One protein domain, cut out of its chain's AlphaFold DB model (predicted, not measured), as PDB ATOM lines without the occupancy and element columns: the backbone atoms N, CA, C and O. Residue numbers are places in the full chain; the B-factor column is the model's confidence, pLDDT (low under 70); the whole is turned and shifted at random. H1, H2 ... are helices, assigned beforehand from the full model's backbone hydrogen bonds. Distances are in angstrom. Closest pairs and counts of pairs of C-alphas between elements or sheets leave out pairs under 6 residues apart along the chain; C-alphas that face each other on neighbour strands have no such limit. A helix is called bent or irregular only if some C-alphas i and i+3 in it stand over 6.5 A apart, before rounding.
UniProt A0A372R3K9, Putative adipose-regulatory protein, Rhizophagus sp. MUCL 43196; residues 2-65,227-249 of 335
ATOM      1  N   LEU A   2     148.246 141.942 194.946       52.03
ATOM      2  CA  LEU A   2     147.170 142.430 194.053       52.03
ATOM      3  C   LEU A   2     147.144 143.973 193.911       52.03
ATOM      4  O   LEU A   2     147.061 144.490 192.802       52.03
ATOM      5  N   VAL A   3     147.336 144.703 195.017       56.97
ATOM      6  CA  VAL A   3     147.449 146.179 195.030       56.97
ATOM      7  C   VAL A   3     148.694 146.686 194.282       56.97
ATOM      8  O   VAL A   3     148.643 147.732 193.644       56.97
ATOM      9  N   GLU A   4     149.802 145.941 194.302       66.88
ATOM     10  CA  GLU A   4     151.042 146.324 193.606       66.88
ATOM     11  C   GLU A   4     150.911 146.150 192.089       66.88
ATOM     12  O   GLU A   4     151.371 147.002 191.337       66.88
ATOM     13  N   ILE A   5     150.217 145.099 191.637       68.12
ATOM     14  CA  ILE A   5     149.906 144.879 190.216       68.12
ATOM     15  C   ILE A   5     148.983 145.993 189.694       68.12
ATOM     16  O   ILE A   5     149.232 146.546 188.625       68.12
ATOM     17  N   ILE A   6     147.959 146.367 190.469       64.44
ATOM     18  CA  ILE A   6     147.059 147.485 190.145       64.44
ATOM     19  C   ILE A   6     147.851 148.798 190.042       64.44
ATOM     20  O   ILE A   6     147.753 149.492 189.029       64.44
ATOM     21  N   ASN A   7     148.697 149.110 191.030       58.56
ATOM     22  CA  ASN A   7     149.520 150.322 191.016       58.56
ATOM     23  C   ASN A   7     150.543 150.341 189.868       58.56
ATOM     24  O   ASN A   7     150.769 151.398 189.282       58.56
ATOM     25  N   PHE A   8     151.120 149.194 189.494       73.56
ATOM     26  CA  PHE A   8     152.020 149.092 188.344       73.56
ATOM     27  C   PHE A   8     151.301 149.458 187.037       73.56
ATOM     28  O   PHE A   8     151.776 150.323 186.303       73.56
ATOM     29  N   PHE A   9     150.116 148.887 186.787       65.81
ATOM     30  CA  PHE A   9     149.320 149.169 185.584       65.81
ATOM     31  C   PHE A   9     148.749 150.597 185.528       65.81
ATOM     32  O   PHE A   9     148.623 151.156 184.442       65.81
ATOM     33  N   LEU A  10     148.420 151.205 186.673       59.12
ATOM     34  CA  LEU A  10     147.910 152.582 186.741       59.12
ATOM     35  C   LEU A  10     149.012 153.653 186.734       59.12
ATOM     36  O   LEU A  10     148.719 154.804 186.415       59.12
ATOM     37  N   SER A  11     150.269 153.302 187.026       64.25
ATOM     38  CA  SER A  11     151.382 154.262 187.093       64.25
ATOM     39  C   SER A  11     151.636 155.084 185.812       64.25
ATOM     40  O   SER A  11     151.827 156.295 185.943       64.25
ATOM     41  N   PRO A  12     151.555 154.540 184.575       69.12
ATOM     42  CA  PRO A  12     151.781 155.338 183.365       69.12
ATOM     43  C   PRO A  12     150.597 156.267 183.073       69.12
ATOM     44  O   PRO A  12     150.763 157.365 182.547       69.12
ATOM     45  N   LEU A  13     149.390 155.831 183.446       62.41
ATOM     46  CA  LEU A  13     148.160 156.604 183.309       62.41
ATOM     47  C   LEU A  13     148.142 157.765 184.315       62.41
ATOM     48  O   LEU A  13     147.754 158.874 183.960       62.41
ATOM     49  N   TYR A  14     148.651 157.549 185.532       59.94
ATOM     50  CA  TYR A  14     148.817 158.596 186.541       59.94
ATOM     51  C   TYR A  14     149.703 159.747 186.038       59.94
ATOM     52  O   TYR A  14     149.327 160.905 186.189       59.94
ATOM     53  N   PHE A  15     150.814 159.444 185.354       65.50
ATOM     54  CA  PHE A  15     151.727 160.452 184.792       65.50
ATOM     55  C   PHE A  15     151.076 161.321 183.696       65.50
ATOM     56  O   PHE A  15     151.339 162.518 183.610       65.50
ATOM     57  N   LEU A  16     150.165 160.757 182.892       67.12
ATOM     58  CA  LEU A  16     149.408 161.512 181.879       67.12
ATOM     59  C   LEU A  16     148.402 162.496 182.500       67.12
ATOM     60  O   LEU A  16     148.169 163.573 181.949       67.12
ATOM     61  N   PHE A  17     147.813 162.146 183.648       59.28
ATOM     62  CA  PHE A  17     146.879 163.017 184.365       59.28
ATOM     63  C   PHE A  17     147.550 163.905 185.423       59.28
ATOM     64  O   PHE A  17     146.927 164.865 185.870       59.28
ATOM     65  N   GLU A  18     148.813 163.667 185.784       63.44
ATOM     66  CA  GLU A  18     149.566 164.438 186.782       63.44
ATOM     67  C   GLU A  18     149.506 165.972 186.586       63.44
ATOM     68  O   GLU A  18     149.167 166.659 187.554       63.44
ATOM     69  N   PRO A  19     149.712 166.566 185.388       65.44
ATOM     70  CA  PRO A  19     149.612 168.023 185.216       65.44
ATOM     71  C   PRO A  19     148.182 168.577 185.365       65.44
ATOM     72  O   PRO A  19     148.008 169.775 185.601       65.44
ATOM     73  N   TYR A  20     147.154 167.730 185.254       61.28
ATOM     74  CA  TYR A  20     145.756 168.100 185.497       61.28
ATOM     75  C   TYR A  20     145.375 167.910 186.970       61.28
ATOM     76  O   TYR A  20     144.776 168.803 187.569       61.28
ATOM     77  N   ILE A  21     145.783 166.789 187.573       61.53
ATOM     78  CA  ILE A  21     145.573 166.464 188.987       61.53
ATOM     79  C   ILE A  21     146.290 167.485 189.872       61.53
ATOM     80  O   ILE A  21     145.655 168.056 190.750       61.53
ATOM     81  N   THR A  22     147.563 167.796 189.609       59.94
ATOM     82  CA  THR A  22     148.333 168.779 190.396       59.94
ATOM     83  C   THR A  22     147.751 170.189 190.311       59.94
ATOM     84  O   THR A  22     147.717 170.902 191.313       59.94
ATOM     85  N   ARG A  23     147.209 170.602 189.155       58.47
ATOM     86  CA  ARG A  23     146.446 171.859 189.043       58.47
ATOM     87  C   ARG A  23     145.170 171.822 189.885       58.47
ATOM     88  O   ARG A  23     144.860 172.817 190.533       58.47
ATOM     89  N   PHE A  24     144.474 170.686 189.934       57.97
ATOM     90  CA  PHE A  24     143.300 170.486 190.790       57.97
ATOM     91  C   PHE A  24     143.657 170.528 192.288       57.97
ATOM     92  O   PHE A  24     143.042 171.280 193.044       57.97
ATOM     93  N   THR A  25     144.674 169.780 192.729       59.59
ATOM     94  CA  THR A  25     145.078 169.678 194.145       59.59
ATOM     95  C   THR A  25     145.720 170.960 194.667       59.59
ATOM     96  O   THR A  25     145.444 171.378 195.793       59.59
ATOM     97  N   ASN A  26     146.527 171.641 193.852       57.09
ATOM     98  CA  ASN A  26     147.142 172.908 194.246       57.09
ATOM     99  C   ASN A  26     146.103 174.042 194.269       57.09
ATOM    100  O   ASN A  26     146.125 174.863 195.186       57.09
ATOM    101  N   ALA A  27     145.120 174.042 193.357       53.88
ATOM    102  CA  ALA A  27     143.961 174.930 193.465       53.88
ATOM    103  C   ALA A  27     143.170 174.667 194.761       53.88
ATOM    104  O   ALA A  27     142.840 175.618 195.472       53.88
ATOM    105  N   LEU A  28     142.947 173.394 195.117       53.06
ATOM    106  CA  LEU A  28     142.307 172.943 196.364       53.06
ATOM    107  C   LEU A  28     143.101 173.253 197.653       53.06
ATOM    108  O   LEU A  28     142.579 173.027 198.741       53.06
ATOM    109  N   THR A  29     144.324 173.782 197.573       57.66
ATOM    110  CA  THR A  29     145.173 174.060 198.753       57.66
ATOM    111  C   THR A  29     145.073 175.518 199.242       57.66
ATOM    112  O   THR A  29     145.443 175.830 200.372       57.66
ATOM    113  N   SER A  30     144.489 176.431 198.456       64.50
ATOM    114  CA  SER A  30     144.189 177.797 198.918       64.50
ATOM    115  C   SER A  30     142.993 177.811 199.879       64.50
ATOM    116  O   SER A  30     141.930 177.285 199.547       64.50
ATOM    117  N   GLN A  31     143.106 178.483 201.034       59.72
ATOM    118  CA  GLN A  31     142.016 178.578 202.026       59.72
ATOM    119  C   GLN A  31     140.703 179.133 201.445       59.72
ATOM    120  O   GLN A  31     139.617 178.766 201.900       59.72
ATOM    121  N   LYS A  32     140.784 180.010 200.433       67.44
ATOM    122  CA  LYS A  32     139.601 180.526 199.726       67.44
ATOM    123  C   LYS A  32     138.951 179.427 198.878       67.44
ATOM    124  O   LYS A  32     137.738 179.247 198.949       67.44
ATOM    125  N   THR A  33     139.748 178.641 198.152       69.75
ATOM    126  CA  THR A  33     139.249 177.527 197.334       69.75
ATOM    127  C   THR A  33     138.717 176.377 198.180       69.75
ATOM    128  O   THR A  33     137.695 175.818 197.813       69.75
ATOM    129  N   GLN A  34     139.326 176.049 199.326       70.19
ATOM    130  CA  GLN A  34     138.818 175.001 200.226       70.19
ATOM    131  C   GLN A  34     137.396 175.302 200.708       70.19
ATOM    132  O   GLN A  34     136.515 174.449 200.618       70.19
ATOM    133  N   ARG A  35     137.142 176.541 201.152       73.25
ATOM    134  CA  ARG A  35     135.800 176.982 201.571       73.25
ATOM    135  C   ARG A  35     134.799 176.926 200.418       73.25
ATOM    136  O   ARG A  35     133.682 176.451 200.613       73.25
ATOM    137  N   THR A  36     135.199 177.357 199.221       77.56
ATOM    138  CA  THR A  36     134.362 177.248 198.018       77.56
ATOM    139  C   THR A  36     134.088 175.788 197.658       77.56
ATOM    140  O   THR A  36     132.932 175.438 197.481       77.56
ATOM    141  N   ALA A  37     135.098 174.918 197.625       79.88
ATOM    142  CA  ALA A  37     134.961 173.506 197.274       79.88
ATOM    143  C   ALA A  37     134.032 172.757 198.240       79.88
ATOM    144  O   ALA A  37     133.109 172.083 197.789       79.88
ATOM    145  N   VAL A  38     134.200 172.937 199.557       82.88
ATOM    146  CA  VAL A  38     133.296 172.363 200.569       82.88
ATOM    147  C   VAL A  38     131.864 172.874 200.376       82.88
ATOM    148  O   VAL A  38     130.923 172.083 200.422       82.88
ATOM    149  N   LYS A  39     131.682 174.171 200.083       78.31
ATOM    150  CA  LYS A  39     130.363 174.746 199.779       78.31
ATOM    151  C   LYS A  39     129.757 174.158 198.497       78.31
ATOM    152  O   LYS A  39     128.573 173.836 198.501       78.31
ATOM    153  N   THR A  40     130.532 173.985 197.427       88.06
ATOM    154  CA  THR A  40     130.059 173.398 196.162       88.06
ATOM    155  C   THR A  40     129.681 171.928 196.334       88.06
ATOM    156  O   THR A  40     128.634 171.519 195.844       88.06
ATOM    157  N   ILE A  41     130.472 171.149 197.082       88.19
ATOM    158  CA  ILE A  41     130.150 169.754 197.424       88.19
ATOM    159  C   ILE A  41     128.854 169.698 198.237       88.19
ATOM    160  O   ILE A  41     127.953 168.941 197.888       88.19
ATOM    161  N   PHE A  42     128.709 170.539 199.266       87.38
ATOM    162  CA  PHE A  42     127.487 170.600 200.073       87.38
ATOM    163  C   PHE A  42     126.252 170.963 199.232       87.38
ATOM    164  O   PHE A  42     125.239 170.272 199.303       87.38
ATOM    165  N   ILE A  43     126.346 171.991 198.379       87.75
ATOM    166  CA  ILE A  43     125.270 172.373 197.449       87.75
ATOM    167  C   ILE A  43     124.950 171.228 196.482       87.75
ATOM    168  O   ILE A  43     123.779 170.954 196.244       87.75
ATOM    169  N   SER A  44     125.960 170.530 195.957       90.00
ATOM    170  CA  SER A  44     125.764 169.397 195.049       90.00
ATOM    171  C   SER A  44     125.066 168.217 195.729       90.00
ATOM    172  O   SER A  44     124.203 167.603 195.108       90.00
ATOM    173  N   VAL A  45     125.393 167.919 196.991       92.12
ATOM    174  CA  VAL A  45     124.716 166.878 197.785       92.12
ATOM    175  C   VAL A  45     123.265 167.273 198.072       92.12
ATOM    176  O   VAL A  45     122.367 166.464 197.855       92.12
ATOM    177  N   VAL A  46     123.010 168.519 198.486       89.62
ATOM    178  CA  VAL A  46     121.643 169.020 198.713       89.62
ATOM    179  C   VAL A  46     120.823 168.987 197.419       89.62
ATOM    180  O   VAL A  46     119.705 168.481 197.425       89.62
ATOM    181  N   ALA A  47     121.381 169.446 196.296       90.62
ATOM    182  CA  ALA A  47     120.713 169.405 194.996       90.62
ATOM    183  C   ALA A  47     120.408 167.968 194.541       90.62
ATOM    184  O   ALA A  47     119.313 167.704 194.052       90.62
ATOM    185  N   PHE A  48     121.336 167.026 194.747       93.62
ATOM    186  CA  PHE A  48     121.113 165.609 194.450       93.62
ATOM    187  C   PHE A  48     119.984 165.008 195.300       93.62
ATOM    188  O   PHE A  48     119.151 164.271 194.771       93.62
ATOM    189  N   ILE A  49     119.919 165.346 196.593       93.00
ATOM    190  CA  ILE A  49     118.835 164.908 197.486       93.00
ATOM    191  C   ILE A  49     117.489 165.457 196.997       93.00
ATOM    192  O   ILE A  49     116.567 164.669 196.814       93.00
ATOM    193  N   LEU A  50     117.385 166.761 196.717       92.12
ATOM    194  CA  LEU A  50     116.150 167.386 196.218       92.12
ATOM    195  C   LEU A  50     115.688 166.753 194.893       92.12
ATOM    196  O   LEU A  50     114.562 166.282 194.783       92.12
ATOM    197  N   ILE A  51     116.581 166.616 193.907       93.69
ATOM    198  CA  ILE A  51     116.251 165.962 192.627       93.69
ATOM    199  C   ILE A  51     115.790 164.509 192.840       93.69
ATOM    200  O   ILE A  51     114.861 164.054 192.172       93.69
ATOM    201  N   SER A  52     116.394 163.785 193.788       94.81
ATOM    202  CA  SER A  52     115.990 162.415 194.124       94.81
ATOM    203  C   SER A  52     114.600 162.359 194.769       94.81
ATOM    204  O   SER A  52     113.804 161.491 194.415       94.81
ATOM    205  N   VAL A  53     114.279 163.289 195.677       94.25
ATOM    206  CA  VAL A  53     112.951 163.384 196.310       94.25
ATOM    207  C   VAL A  53     111.889 163.773 195.280       94.25
ATOM    208  O   VAL A  53     110.855 163.106 195.215       94.25
ATOM    209  N   ALA A  54     112.166 164.737 194.401       94.69
ATOM    210  CA  ALA A  54     111.267 165.120 193.314       94.69
ATOM    211  C   ALA A  54     111.023 163.960 192.327       94.69
ATOM    212  O   ALA A  54     109.887 163.731 191.903       94.69
ATOM    213  N   PHE A  55     112.061 163.176 192.000       94.44
ATOM    214  CA  PHE A  55     111.938 161.984 191.154       94.44
ATOM    215  C   PHE A  55     111.069 160.897 191.802       94.44
ATOM    216  O   PHE A  55     110.147 160.388 191.164       94.44
ATOM    217  N   VAL A  56     111.323 160.565 193.073       95.06
ATOM    218  CA  VAL A  56     110.526 159.578 193.825       95.06
ATOM    219  C   VAL A  56     109.079 160.053 193.990       95.06
ATOM    220  O   VAL A  56     108.158 159.252 193.841       95.06
ATOM    221  N   SER A  57     108.863 161.351 194.215       92.88
ATOM    222  CA  SER A  57     107.531 161.957 194.328       92.88
ATOM    223  C   SER A  57     106.756 161.882 193.012       92.88
ATOM    224  O   SER A  57     105.599 161.461 193.011       92.88
ATOM    225  N   TYR A  58     107.394 162.199 191.877       92.25
ATOM    226  CA  TYR A  58     106.787 162.013 190.557       92.25
ATOM    227  C   TYR A  58     106.485 160.537 190.265       92.25
ATOM    228  O   TYR A  58     105.395 160.226 189.793       92.25
ATOM    229  N   LEU A  59     107.410 159.620 190.569       92.50
ATOM    230  CA  LEU A  59     107.208 158.188 190.337       92.50
ATOM    231  C   LEU A  59     106.057 157.633 191.191       92.50
ATOM    232  O   LEU A  59     105.219 156.891 190.682       92.50
ATOM    233  N   GLY A  60     105.972 158.033 192.463       92.56
ATOM    234  CA  GLY A  60     104.857 157.698 193.348       92.56
ATOM    235  C   GLY A  60     103.527 158.256 192.838       92.56
ATOM    236  O   GLY A  60     102.550 157.516 192.743       92.56
ATOM    237  N   PHE A  61     103.502 159.528 192.426       91.06
ATOM    238  CA  PHE A  61     102.325 160.142 191.808       91.06
ATOM    239  C   PHE A  61     101.902 159.406 190.532       91.06
ATOM    240  O   PHE A  61     100.731 159.071 190.395       91.06
ATOM    241  N   TYR A  62     102.836 159.075 189.635       90.56
ATOM    242  CA  TYR A  62     102.555 158.321 188.412       90.56
ATOM    243  C   TYR A  62     101.946 156.946 188.717       90.56
ATOM    244  O   TYR A  62     100.907 156.604 188.158       90.56
ATOM    245  N   MET A  63     102.544 156.182 189.639       88.31
ATOM    246  CA  MET A  63     102.066 154.843 190.011       88.31
ATOM    247  C   MET A  63     100.676 154.851 190.665       88.31
ATOM    248  O   MET A  63      99.919 153.899 190.487       88.31
ATOM    249  N   ILE A  64     100.335 155.903 191.416       87.38
ATOM    250  CA  ILE A  64      99.033 156.041 192.091       87.38
ATOM    251  C   ILE A  64      97.968 156.624 191.144       87.38
ATOM    252  O   ILE A  64      96.817 156.198 191.172       87.38
ATOM    253  N   TYR A  65      98.334 157.600 190.307       85.44
ATOM    254  CA  TYR A  65      97.399 158.379 189.486       85.44
ATOM    255  C   TYR A  65      97.165 157.808 188.077       85.44
ATOM    256  O   TYR A  65      96.126 158.074 187.467       85.44
ATOM    257  N   MET A 227     100.097 162.217 180.924       88.19
ATOM    258  CA  MET A 227     101.098 161.456 181.681       88.19
ATOM    259  C   MET A 227     101.451 160.122 181.013       88.19
ATOM    260  O   MET A 227     102.618 159.737 180.996       88.19
ATOM    261  N   TYR A 228     100.466 159.426 180.438       85.81
ATOM    262  CA  TYR A 228     100.692 158.133 179.796       85.81
ATOM    263  C   TYR A 228     101.336 158.254 178.407       85.81
ATOM    264  O   TYR A 228     102.361 157.634 178.147       85.81
ATOM    265  N   TYR A 229     100.768 159.065 177.506       88.00
ATOM    266  CA  TYR A 229     101.258 159.170 176.123       88.00
ATOM    267  C   TYR A 229     102.465 160.117 175.981       88.00
ATOM    268  O   TYR A 229     103.277 159.989 175.065       88.00
ATOM    269  N   HIS A 230     102.616 161.066 176.909       88.75
ATOM    270  CA  HIS A 230     103.678 162.071 176.917       88.75
ATOM    271  C   HIS A 230     104.399 162.116 178.278       88.75
ATOM    272  O   HIS A 230     104.552 163.175 178.896       88.75
ATOM    273  N   SER A 231     104.886 160.961 178.743       85.25
ATOM    274  CA  SER A 231     105.524 160.821 180.061       85.25
ATOM    275  C   SER A 231     106.771 161.689 180.257       85.25
ATOM    276  O   SER A 231     107.024 162.130 181.369       85.25
ATOM    277  N   ILE A 232     107.551 161.974 179.205       90.06
ATOM    278  CA  ILE A 232     108.773 162.797 179.313       90.06
ATOM    279  C   ILE A 232     108.460 164.280 179.602       90.06
ATOM    280  O   ILE A 232     108.930 164.785 180.622       90.06
ATOM    281  N   PRO A 233     107.685 165.014 178.774       91.94
ATOM    282  CA  PRO A 233     107.399 166.421 179.058       91.94
ATOM    283  C   PRO A 233     106.563 166.603 180.331       91.94
ATOM    284  O   PRO A 233     106.778 167.576 181.047       91.94
ATOM    285  N   THR A 234     105.665 165.663 180.659       91.81
ATOM    286  CA  THR A 234     104.925 165.706 181.933       91.81
ATOM    287  C   THR A 234     105.817 165.419 183.140       91.81
ATOM    288  O   THR A 234     105.684 166.107 184.148       91.81
ATOM    289  N   ALA A 235     106.786 164.502 183.046       92.38
ATOM    290  CA  ALA A 235     107.796 164.330 184.090       92.38
ATOM    291  C   ALA A 235     108.581 165.628 184.333       92.38
ATOM    292  O   ALA A 235     108.733 166.036 185.480       92.38
ATOM    293  N   ILE A 236     109.020 166.318 183.275       93.56
ATOM    294  CA  ILE A 236     109.780 167.573 183.401       93.56
ATOM    295  C   ILE A 236     108.944 168.671 184.080       93.56
ATOM    296  O   ILE A 236     109.442 169.334 184.993       93.56
ATOM    297  N   THR A 237     107.679 168.863 183.686       93.56
ATOM    298  CA  THR A 237     106.828 169.898 184.300       93.56
ATOM    299  C   THR A 237     106.493 169.583 185.758       93.56
ATOM    300  O   THR A 237     106.611 170.469 186.605       93.56
ATOM    301  N   PHE A 238     106.155 168.330 186.081       92.81
ATOM    302  CA  PHE A 238     105.862 167.927 187.459       92.81
ATOM    303  C   PHE A 238     107.108 167.938 188.351       92.81
ATOM    304  O   PHE A 238     107.028 168.447 189.464       92.81
ATOM    305  N   MET A 239     108.268 167.460 187.885       93.50
ATOM    306  CA  MET A 239     109.517 167.533 188.659       93.50
ATOM    307  C   MET A 239     109.937 168.983 188.921       93.50
ATOM    308  O   MET A 239     110.337 169.296 190.036       93.50
ATOM    309  N   SER A 240     109.790 169.884 187.942       94.38
ATOM    310  CA  SER A 240     110.043 171.322 188.133       94.38
ATOM    311  C   SER A 240     109.103 171.935 189.182       94.38
ATOM    312  O   SER A 240     109.539 172.680 190.065       94.38
ATOM    313  N   MET A 241     107.818 171.562 189.152       94.19
ATOM    314  CA  MET A 241     106.833 171.993 190.146       94.19
ATOM    315  C   MET A 241     107.162 171.457 191.548       94.19
ATOM    316  O   MET A 241     107.200 172.245 192.492       94.19
ATOM    317  N   PHE A 242     107.452 170.158 191.693       93.50
ATOM    318  CA  PHE A 242     107.861 169.558 192.971       93.50
ATOM    319  C   PHE A 242     109.130 170.216 193.520       93.50
ATOM    320  O   PHE A 242     109.115 170.690 194.652       93.50
ATOM    321  N   LEU A 243     110.177 170.357 192.704       93.25
ATOM    322  CA  LEU A 243     111.438 170.997 193.089       93.25
ATOM    323  C   LEU A 243     111.233 172.458 193.534       93.25
ATOM    324  O   LEU A 243     111.850 172.904 194.500       93.25
ATOM    325  N   THR A 244     110.321 173.195 192.890       94.06
ATOM    326  CA  THR A 244     109.947 174.556 193.317       94.06
ATOM    327  C   THR A 244     109.327 174.553 194.719       94.06
ATOM    328  O   THR A 244     109.739 175.335 195.578       94.06
ATOM    329  N   TRP A 245     108.374 173.652 194.982       94.06
ATOM    330  CA  TRP A 245     107.760 173.503 196.306       94.06
ATOM    331  C   TRP A 245     108.757 173.029 197.369       94.06
ATOM    332  O   TRP A 245     108.773 173.575 198.470       94.06
ATOM    333  N   GLU A 246     109.629 172.074 197.048       92.19
ATOM    334  CA  GLU A 246     110.681 171.593 197.947       92.19
ATOM    335  C   GLU A 246     111.665 172.705 198.333       92.19
ATOM    336  O   GLU A 246     112.019 172.820 199.507       92.19
ATOM    337  N   ILE A 247     112.069 173.568 197.392       91.31
ATOM    338  CA  ILE A 247     112.911 174.736 197.688       91.31
ATOM    339  C   ILE A 247     112.171 175.723 198.599       91.31
ATOM    340  O   ILE A 247     112.748 176.180 199.587       91.31
ATOM    341  N   LEU A 248     110.895 176.026 198.326       93.50
ATOM    342  CA  LEU A 248     110.087 176.911 199.175       93.50
ATOM    343  C   LEU A 248     109.977 176.369 200.610       93.50
ATOM    344  O   LEU A 248     110.274 177.093 201.564       93.50
ATOM    345  N   PHE A 249     109.629 175.091 200.777       92.56
ATOM    346  CA  PHE A 249     109.569 174.458 202.095       92.56
ATOM    347  C   PHE A 249     110.942 174.378 202.768       92.56
ATOM    348  O   PHE A 249     111.027 174.623 203.969       92.56
TER     349      PHE A 249
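This is residues 2 to 65 and 227 to 249 of the 335 residues of the protein "Putative adipose-regulatory protein" of Rhizophagus sp. MUCL 43196 (UniProt A0A372R3K9). One long helix, H2, makes the length of the model; the bent helix H1 stands off from its first end at a corner, and H3 crosses it steeply towards its other end. Residues 2 to 26 of H1 stick out with nothing packed on them, and the one helix packing is that of H3 on residues 50 to 58 of H2. The printed part has 87 residues, with three named helices in the order H1, H2, H3 and no named strand; the class is all helix. It is extended, with a radius of gyration of the C-alphas of 21.2 A, and elongated, spanning 55 by 36 by 22 A.

Residues 2 to 27 were assigned by their hydrogen bonds as one helix, H1, but it is bent: C-alphas 16 and 19 are 7.3 A apart. Its arms, H1a of residues 2 to 16 and H1b of residues 19 to 27, are about perpendicular, at 90 degrees. H1a is itself irregular, with C-alphas 9 and 12 at 7.0 A. A tight link of 3 residues joins H1b to H2, residues 31 to 65. H1b and H2 are close but not clearly touching; their closest C-alphas, of Ala 27 and Thr 33, are 6.6 A apart. Their lines are about perpendicular, at 79 degrees. H2 touches H3, residues 231 to 249, with residues 50 to 58 alone. The closest C-alphas of the two, of Ala 54 and Met 239, are 5.5 A apart. H2 and H3 run opposite ways at a steep tilt of 57 degrees. H1a is apart from H2 and H3, and H1b is apart from H3. Every O i to N i+4 pair is within hydrogen-bond range in H2 and H3, against 9 of 11 in H1a and 4 of 5 in H1b.

H1a begins at C-alpha 2, at (147.170, 142.430, 194.053), and measures 22.7 A from first to last C-alpha. H1b, residues 19 to 27, measures 12.2 A. H2 runs 50.6 A from C-alpha 31, at (142.016, 178.578, 202.026), to C-alpha 65. H3 runs 26.2 A from C-alpha 231 to C-alpha 249, at (109.569, 174.458, 202.095).

The two C-alphas farthest apart, of Phe 8 and Tyr 65, are 55.4 A from each other. Residues 66 to 226 are not printed, and C-alphas 65 and 227 are 9.2 A apart across this cut, which lies in the link from H2 to H3. The mean pLDDT of the printed part is 79.6, and residues 2 to 7 and 9 to 33 are under 70.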